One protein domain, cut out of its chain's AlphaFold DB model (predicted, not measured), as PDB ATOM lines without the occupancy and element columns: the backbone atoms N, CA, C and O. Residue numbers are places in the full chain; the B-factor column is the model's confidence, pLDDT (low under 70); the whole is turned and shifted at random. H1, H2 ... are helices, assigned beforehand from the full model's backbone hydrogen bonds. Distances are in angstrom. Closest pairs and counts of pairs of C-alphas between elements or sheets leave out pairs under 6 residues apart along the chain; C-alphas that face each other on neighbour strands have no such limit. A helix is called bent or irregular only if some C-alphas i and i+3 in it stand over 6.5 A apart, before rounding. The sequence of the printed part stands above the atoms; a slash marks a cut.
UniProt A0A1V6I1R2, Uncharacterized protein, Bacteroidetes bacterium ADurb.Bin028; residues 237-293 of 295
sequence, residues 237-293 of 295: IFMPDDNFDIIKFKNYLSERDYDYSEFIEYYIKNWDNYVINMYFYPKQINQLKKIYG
ATOM      1  N   ILE A 237      35.684  38.751 -25.939       95.25
ATOM      2  CA  ILE A 237      36.037  38.376 -24.561       95.25
ATOM      3  C   ILE A 237      37.564  38.362 -24.389       95.25
ATOM      4  O   ILE A 237      38.113  38.666 -23.328       95.25
ATOM      5  N   PHE A 238      38.266  38.000 -25.457       95.69
ATOM      6  CA  PHE A 238      39.699  37.746 -25.488       95.69
ATOM      7  C   PHE A 238      40.406  38.740 -26.400       95.69
ATOM      8  O   PHE A 238      39.816  39.226 -27.361       95.69
ATOM      9  N   MET A 239      41.682  39.012 -26.128       94.56
ATOM     10  CA  MET A 239      42.553  39.619 -27.134       94.56
ATOM     11  C   MET A 239      42.864  38.592 -28.239       94.56
ATOM     12  O   MET A 239      42.794  37.385 -27.985       94.56
ATOM     13  N   PRO A 240      43.238  39.028 -29.458       94.56
ATOM     14  CA  PRO A 240      43.452  38.118 -30.588       94.56
ATOM     15  C   PRO A 240      44.404  36.947 -30.299       94.56
ATOM     16  O   PRO A 240      44.196  35.832 -30.776       94.56
ATOM     17  N   ASP A 241      45.458  37.188 -29.525       93.62
ATOM     18  CA  ASP A 241      46.507  36.222 -29.199       93.62
ATOM     19  C   ASP A 241      46.326  35.531 -27.841       93.62
ATOM     20  O   ASP A 241      47.113  34.633 -27.527       93.62
ATOM     21  N   ASP A 242      45.286  35.854 -27.068       94.88
ATOM     22  CA  ASP A 242      44.984  35.158 -25.814       94.88
ATOM     23  C   ASP A 242      44.729  33.661 -26.083       94.88
ATOM     24  O   ASP A 242      44.346  33.241 -27.179       94.88
ATOM     25  N   ASN A 243      44.942  32.811 -25.085       95.81
ATOM     26  CA  ASN A 243      44.348  31.475 -25.099       95.81
ATOM     27  C   ASN A 243      42.944  31.550 -24.500       95.81
ATOM     28  O   ASN A 243      42.674  32.403 -23.656       95.81
ATOM     29  N   PHE A 244      42.066  30.647 -24.926       96.25
ATOM     30  CA  PHE A 244      40.779  30.461 -24.286       96.25
ATOM     31  C   PHE A 244      40.989  30.123 -22.805       96.25
ATOM     32  O   PHE A 244      41.705  29.180 -22.464       96.25
ATOM     33  N   ASP A 245      40.354  30.913 -21.946       96.88
ATOM     34  CA  ASP A 245      40.381  30.776 -20.497       96.88
ATOM     35  C   ASP A 245      38.937  30.669 -20.005       96.88
ATOM     36  O   ASP A 245      38.127  31.587 -20.178       96.88
ATOM     37  N   ILE A 246      38.613  29.528 -19.399       95.81
ATOM     38  CA  ILE A 246      37.254  29.231 -18.955       95.81
ATOM     39  C   ILE A 246      36.792  30.135 -17.808       95.81
ATOM     40  O   ILE A 246      35.610  30.459 -17.729       95.81
ATOM     41  N   ILE A 247      37.703  30.563 -16.933       96.69
ATOM     42  CA  ILE A 247      37.389  31.442 -15.805       96.69
ATOM     43  C   ILE A 247      37.059  32.829 -16.349       96.69
ATOM     44  O   ILE A 247      36.014  33.386 -16.018       96.69
ATOM     45  N   LYS A 248      37.898  33.354 -17.253       96.81
ATOM     46  CA  LYS A 248      37.642  34.635 -17.927       96.81
ATOM     47  C   LYS A 248      36.309  34.614 -18.678       96.81
ATOM     48  O   LYS A 248      35.555  35.580 -18.601       96.81
ATOM     49  N   PHE A 249      36.002  33.509 -19.358       96.69
ATOM     50  CA  PHE A 249      34.735  33.349 -20.066       96.69
ATOM     51  C   PHE A 249      33.526  33.341 -19.120       96.69
ATOM     52  O   PHE A 249      32.586  34.103 -19.333       96.69
ATOM     53  N   LYS A 250      33.559  32.539 -18.049       96.38
ATOM     54  CA  LYS A 250      32.476  32.488 -17.052       96.38
ATOM     55  C   LYS A 250      32.239  33.840 -16.387       96.38
ATOM     56  O   LYS A 250      31.091  34.251 -16.257       96.38
ATOM     57  N   ASN A 251      33.310  34.548 -16.027       96.88
ATOM     58  CA  ASN A 251      33.207  35.882 -15.441       96.88
ATOM     59  C   ASN A 251      32.555  36.868 -16.419       96.88
ATOM     60  O   ASN A 251      31.629  37.571 -16.038       96.88
ATOM     61  N   TYR A 252      32.972  36.860 -17.690       95.62
ATOM     62  CA  TYR A 252      32.387  37.724 -18.719       95.62
ATOM     63  C   TYR A 252      30.877  37.503 -18.898       95.62
ATOM     64  O   TYR A 252      30.136  38.473 -19.064       95.62
ATOM     65  N   LEU A 253      30.431  36.239 -18.889       95.81
ATOM     66  CA  LEU A 253      29.010  35.893 -18.991       95.81
ATOM     67  C   LEU A 253      28.238  36.327 -17.744       95.81
ATOM     68  O   LEU A 253      27.198  36.966 -17.871       95.81
ATOM     69  N   SER A 254      28.781  36.056 -16.554       95.12
ATOM     70  CA  SER A 254      28.160  36.446 -15.287       95.12
ATOM     71  C   SER A 254      28.021  37.961 -15.140       95.12
ATOM     72  O   SER A 254      27.018  38.418 -14.615       95.12
ATOM     73  N   GLU A 255      28.992  38.751 -15.611       95.75
ATOM     74  CA  GLU A 255      28.922  40.222 -15.616       95.75
ATOM     75  C   GLU A 255      27.820  40.779 -16.536       95.75
ATOM     76  O   GLU A 255      27.523  41.972 -16.492       95.75
ATOM     77  N   ARG A 256      27.246  39.936 -17.398       93.94
ATOM     78  CA  ARG A 256      26.185  40.270 -18.359       93.94
ATOM     79  C   ARG A 256      24.902  39.479 -18.112       93.94
ATOM     80  O   ARG A 256      24.061  39.415 -19.003       93.94
ATOM     81  N   ASP A 257      24.782  38.865 -16.937       94.62
ATOM     82  CA  ASP A 257      23.627  38.063 -16.528       94.62
ATOM     83  C   ASP A 257      23.301  36.893 -17.482       94.62
ATOM     84  O   ASP A 257      22.155  36.461 -17.588       94.62
ATOM     85  N   TYR A 258      24.311  36.348 -18.171       95.12
ATOM     86  CA  TYR A 258      24.172  35.119 -18.954       95.12
ATOM     87  C   TYR A 258      24.496  33.888 -18.100       95.12
ATOM     88  O   TYR A 258      25.566  33.818 -17.486       95.12
ATOM     89  N   ASP A 259      23.628  32.870 -18.131       96.44
ATOM     90  CA  ASP A 259      23.960  31.555 -17.581       96.44
ATOM     91  C   ASP A 259      24.969  30.836 -18.486       96.44
ATOM     92  O   ASP A 259      24.799  30.714 -19.701       96.44
ATOM     93  N   TYR A 260      26.048  30.346 -17.879       94.94
ATOM     94  CA  TYR A 260      27.113  29.675 -18.617       94.94
ATOM     95  C   TYR A 260      26.632  28.377 -19.275       94.94
ATOM     96  O   TYR A 260      27.012  28.102 -20.412       94.94
ATOM     97  N   SER A 261      25.813  27.578 -18.589       94.88
ATOM     98  CA  SER A 261      25.360  26.282 -19.106       94.88
ATOM     99  C   SER A 261      24.417  26.475 -20.289       94.88
ATOM    100  O   SER A 261      24.590  25.817 -21.316       94.88
ATOM    101  N   GLU A 262      23.487  27.424 -20.180       95.75
ATOM    102  CA  GLU A 262      22.604  27.815 -21.279       95.75
ATOM    103  C   GLU A 262      23.398  28.359 -22.466       95.75
ATOM    104  O   GLU A 262      23.166  27.934 -23.596       95.75
ATOM    105  N   PHE A 263      24.386  29.232 -22.239       95.12
ATOM    106  CA  PHE A 263      25.202  29.772 -23.328       95.12
ATOM    107  C   PHE A 263      25.949  28.664 -24.085       95.12
ATOM    108  O   PHE A 263      26.006  28.672 -25.319       95.12
ATOM    109  N   ILE A 264      26.523  27.695 -23.360       94.69
ATOM    110  CA  ILE A 264      27.183  26.540 -23.978       94.69
ATOM    111  C   ILE A 264      26.190  25.729 -24.808       94.69
ATOM    112  O   ILE A 264      26.497  25.402 -25.954       94.69
ATOM    113  N   GLU A 265      25.027  25.404 -24.249       94.06
ATOM    114  CA  GLU A 265      24.034  24.570 -24.923       94.06
ATOM    115  C   GLU A 265      23.481  25.256 -26.175       94.06
ATOM    116  O   GLU A 265      23.496  24.677 -27.260       94.06
ATOM    117  N   TYR A 266      23.058  26.515 -26.050       94.06
ATOM    118  CA  TYR A 266      22.396  27.229 -27.134       94.06
ATOM    119  C   TYR A 266      23.348  27.683 -28.229       94.06
ATOM    120  O   TYR A 266      22.998  27.543 -29.398       94.06
ATOM    121  N   TYR A 267      24.527  28.208 -27.886       94.75
ATOM    122  CA  TYR A 267      25.392  28.862 -28.872       94.75
ATOM    123  C   TYR A 267      26.621  28.044 -29.240       94.75
ATOM    124  O   TYR A 267      26.977  27.984 -30.414       94.75
ATOM    125  N   ILE A 268      27.282  27.408 -28.268       92.50
ATOM    126  CA  ILE A 268      28.529  26.682 -28.545       92.50
ATOM    127  C   ILE A 268      28.241  25.307 -29.145       92.50
ATOM    128  O   ILE A 268      28.803  24.981 -30.185       92.50
ATOM    129  N   LYS A 269      27.356  24.508 -28.540       90.69
ATOM    130  CA  LYS A 269      27.058  23.155 -29.037       90.69
ATOM    131  C   LYS A 269      26.254  23.152 -30.335       90.69
ATOM    132  O   LYS A 269      26.546  22.343 -31.206       90.69
ATOM    133  N   ASN A 270      25.306  24.079 -30.497       91.75
ATOM    134  CA  ASN A 270      24.599  24.258 -31.775       91.75
ATOM    135  C   ASN A 270      25.421  25.024 -32.822       91.75
ATOM    136  O   ASN A 270      24.954  25.222 -33.941       91.75
ATOM    137  N   TRP A 271      26.626  25.466 -32.461       92.50
ATOM    138  CA  TRP A 271      27.550  26.185 -33.328       92.50
ATOM    139  C   TRP A 271      26.944  27.410 -34.031       92.50
ATOM    140  O   TRP A 271      27.002  27.558 -35.256       92.50
ATOM    141  N   ASP A 272      26.380  28.334 -33.250       92.81
ATOM    142  CA  ASP A 272      25.897  29.608 -33.779       92.81
ATOM    143  C   ASP A 272      27.087  30.475 -34.225       92.81
ATOM    144  O   ASP A 272      27.719  31.186 -33.439       92.81
ATOM    145  N   ASN A 273      27.398  30.415 -35.521       90.19
ATOM    146  CA  ASN A 273      28.512  31.150 -36.114       90.19
ATOM    147  C   ASN A 273      28.408  32.666 -35.905       90.19
ATOM    148  O   ASN A 273      29.446  33.325 -35.819       90.19
ATOM    149  N   TYR A 274      27.207  33.244 -35.850       90.19
ATOM    150  CA  TYR A 274      27.059  34.685 -35.662       90.19
ATOM    151  C   TYR A 274      27.489  35.078 -34.247       90.19
ATOM    152  O   TYR A 274      28.353  35.941 -34.074       90.19
ATOM    153  N   VAL A 275      26.954  34.380 -33.246       91.94
ATOM    154  CA  VAL A 275      27.266  34.620 -31.834       91.94
ATOM    155  C   VAL A 275      28.728  34.295 -31.533       91.94
ATOM    156  O   VAL A 275      29.444  35.111 -30.951       91.94
ATOM    157  N   ILE A 276      29.229  33.148 -31.995       93.25
ATOM    158  CA  ILE A 276      30.619  32.737 -31.772       93.25
ATOM    159  C   ILE A 276      31.595  33.766 -32.365       93.25
ATOM    160  O   ILE A 276      32.529  34.201 -31.686       93.25
ATOM    161  N   ASN A 277      31.361  34.224 -33.600       91.94
ATOM    162  CA  ASN A 277      32.211  35.242 -34.222       91.94
ATOM    163  C   ASN A 277      32.064  36.624 -33.570       91.94
ATOM    164  O   ASN A 277      32.965  37.451 -33.712       91.94
ATOM    165  N   MET A 278      30.986  36.899 -32.836       92.50
ATOM    166  CA  MET A 278      30.850  38.141 -32.074       92.50
ATOM    167  C   MET A 278      31.765  38.161 -30.842       92.50
ATOM    168  O   MET A 278      32.385  39.185 -30.565       92.50
ATOM    169  N   TYR A 279      31.903  37.033 -30.140       95.06
ATOM    170  CA  TYR A 279      32.588  36.977 -28.841       95.06
ATOM    171  C   TYR A 279      34.041  36.479 -28.893       95.06
ATOM    172  O   TYR A 279      34.834  36.791 -27.997       95.06
ATOM    173  N   PHE A 280      34.431  35.738 -29.935       95.75
ATOM    174  CA  PHE A 280      35.731  35.057 -30.001       95.75
ATOM    175  C   PHE A 280      36.503  35.396 -31.279       95.75
ATOM    176  O   PHE A 280      35.909  35.639 -32.330       95.75
ATOM    177  N   TYR A 281      37.838  35.421 -31.217       95.06
ATOM    178  CA  TYR A 281      38.674  35.447 -32.423       95.06
ATOM    179  C   TYR A 281      38.899  34.022 -32.953       95.06
ATOM    180  O   TYR A 281      38.783  33.064 -32.179       95.06
ATOM    181  N   PRO A 282      39.292  33.851 -34.233       94.44
ATOM    182  CA  PRO A 282      39.521  32.535 -34.840       94.44
ATOM    183  C   PRO A 282      40.382  31.580 -34.001       94.44
ATOM    184  O   PRO A 282      40.088  30.389 -33.904       94.44
ATOM    185  N   LYS A 283      41.403  32.102 -33.303       94.94
ATOM    186  CA  LYS A 283      42.225  31.313 -32.377       94.94
ATOM    187  C   LYS A 283      41.395  30.660 -31.262       94.94
ATOM    188  O   LYS A 283      41.535  29.457 -31.049       94.94
ATOM    189  N   GLN A 284      40.556  31.422 -30.555       96.25
ATOM    190  CA  GLN A 284      39.739  30.865 -29.472       96.25
ATOM    191  C   GLN A 284      38.588  30.020 -30.014       96.25
ATOM    192  O   GLN A 284      38.266  29.008 -29.407       96.25
ATOM    193  N   ILE A 285      38.036  30.356 -31.183       95.44
ATOM    194  CA  ILE A 285      37.041  29.518 -31.870       95.44
ATOM    195  C   ILE A 285      37.607  28.115 -32.122       95.44
ATOM    196  O   ILE A 285      36.993  27.119 -31.746       95.44
ATOM    197  N   ASN A 286      38.824  28.020 -32.664       94.06
ATOM    198  CA  ASN A 286      39.494  26.737 -32.892       94.06
ATOM    199  C   ASN A 286      39.783  25.967 -31.592       94.06
ATOM    200  O   ASN A 286      39.811  24.737 -31.593       94.06
ATOM    201  N   GLN A 287      40.017  26.665 -30.480       95.50
ATOM    202  CA  GLN A 287      40.181  26.035 -29.167       95.50
ATOM    203  C   GLN A 287      38.838  25.529 -28.623       95.50
ATOM    204  O   GLN A 287      38.779  24.407 -28.132       95.50
ATOM    205  N   LEU A 288      37.759  26.303 -28.775       94.25
ATOM    206  CA  LEU A 288      36.399  25.910 -28.400       94.25
ATOM    207  C   LEU A 288      35.944  24.655 -29.148       94.25
ATOM    208  O   LEU A 288      35.498  23.714 -28.497       94.25
ATOM    209  N   LYS A 289      36.136  24.600 -30.474       93.25
ATOM    210  CA  LYS A 289      35.846  23.405 -31.288       93.25
ATOM    211  C   LYS A 289      36.473  22.146 -30.698       93.25
ATOM    212  O   LYS A 289      35.800  21.140 -30.508       93.25
ATOM    213  N   LYS A 290      37.755  22.231 -30.327       93.62
ATOM    214  CA  LYS A 290      38.501  21.118 -29.723       93.62
ATOM    215  C   LYS A 290      37.996  20.742 -28.332       93.62
ATOM    216  O   LYS A 290      37.978  19.565 -28.004       93.62
ATOM    217  N   ILE A 291      37.628  21.727 -27.513       93.50
ATOM    218  CA  ILE A 291      37.162  21.501 -26.137       93.50
ATOM    219  C   ILE A 291      35.774  20.850 -26.125       93.50
ATOM    220  O   ILE A 291      35.539  19.951 -25.323       93.50
ATOM    221  N   TYR A 292      34.868  21.300 -26.995       90.44
ATOM    222  CA  TYR A 292      33.464  20.872 -26.995       90.44
ATOM    223  C   TYR A 292      33.119  19.856 -28.091       90.44
ATOM    224  O   TYR A 292      31.974  19.423 -28.162       90.44
ATOM    225  N   GLY A 293      34.093  19.449 -28.914       88.12
ATOM    226  CA  GLY A 293      33.916  18.413 -29.934       88.12
ATOM    227  C   GLY A 293      32.982  18.825 -31.070       88.12
ATOM    228  O   GLY A 293      32.194  18.006 -31.530       88.12
TER     229      GLY A 293
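Overview. This is residues 237 to 293 of the 295 residues of an uncharacterized protein of Bacteroidetes bacterium ADurb.Bin028 (UniProt A0A1V6I1R2). Four short helices stand round the middle of a small body with few contacts between them: H1 forms one side, H2 turns away from it after a tight link as a second side, and H3 and H4, joined by a tight link and set at a steep angle to each other, lie on the side across from H1. On the side away from H2, residues 237 to 245 run out to a turn at Asp 241 and fold back to enter H1. The printed part has 57 residues with four named helices, in the order H1, H2, H3, H4, and no named strand; the class is all helix. The whole is compact, with a radius of gyration of the C-alphas of 10.5 A, and rounded, with spans of 26 by 22 by 19 A.

Along the chain. The printed part begins at Ile 237, with C-alpha at (36.037, 38.376, -24.561). H1 is residues 246 to 254, 12.2 A from first to last C-alpha, and begins with C-alpha 246 at (37.254, 29.231, -18.955). H2 is residues 260 to 269, 12.3 A long. It is neither bent nor irregular, but only just: C-alphas 266 and 269 are 6.5 A apart. H3 is residues 273 to 279, 10.2 A long. H4, the longest helix, is residues 282 to 292, 15.3 A long, and ends with C-alpha 292 at (33.464, 20.872, -26.995).

Arrangement. H1 and H2 only just touch, with 3 pairs of C-alphas within 8 A, and touch only at the corner by their link. Their closest C-alphas, those of Lys 250 and Tyr 260, are 6.3 A apart. Their lines stand at 72 degrees, only just about perpendicular. H2 and H3 also only just touch, with 3 such pairs, and only at the corner; their closest C-alphas, those of Tyr 267 and Val 275, are 6.7 A apart. They run opposite ways at a steep tilt of 43 degrees. H2 and H4 only just touch, again with 3 pairs, the closest C-alphas being those of Lys 269 and Tyr 292 at 7.1 A; at 77 degrees they are about perpendicular. H3 and H4 are close but not clearly touching, with the closest C-alphas, those of Ile 276 and Ile 285, 7.2 A apart. They run opposite ways at a steep tilt of 69 degrees, only just short of about perpendicular. H1 is apart from H3 and from H4. In H1, H3 and H4 every O i to N i+4 pair is within hydrogen-bond range; in H2 5 of 6 are.

Size, cuts and confidence. The two C-alphas farthest apart, those of Glu 255 and Gly 293, are 26.6 A apart. The printed part has no cut, and the three links between the helices are tight. The mean pLDDT of the printed part is 94.3, and no printed residue is under 70.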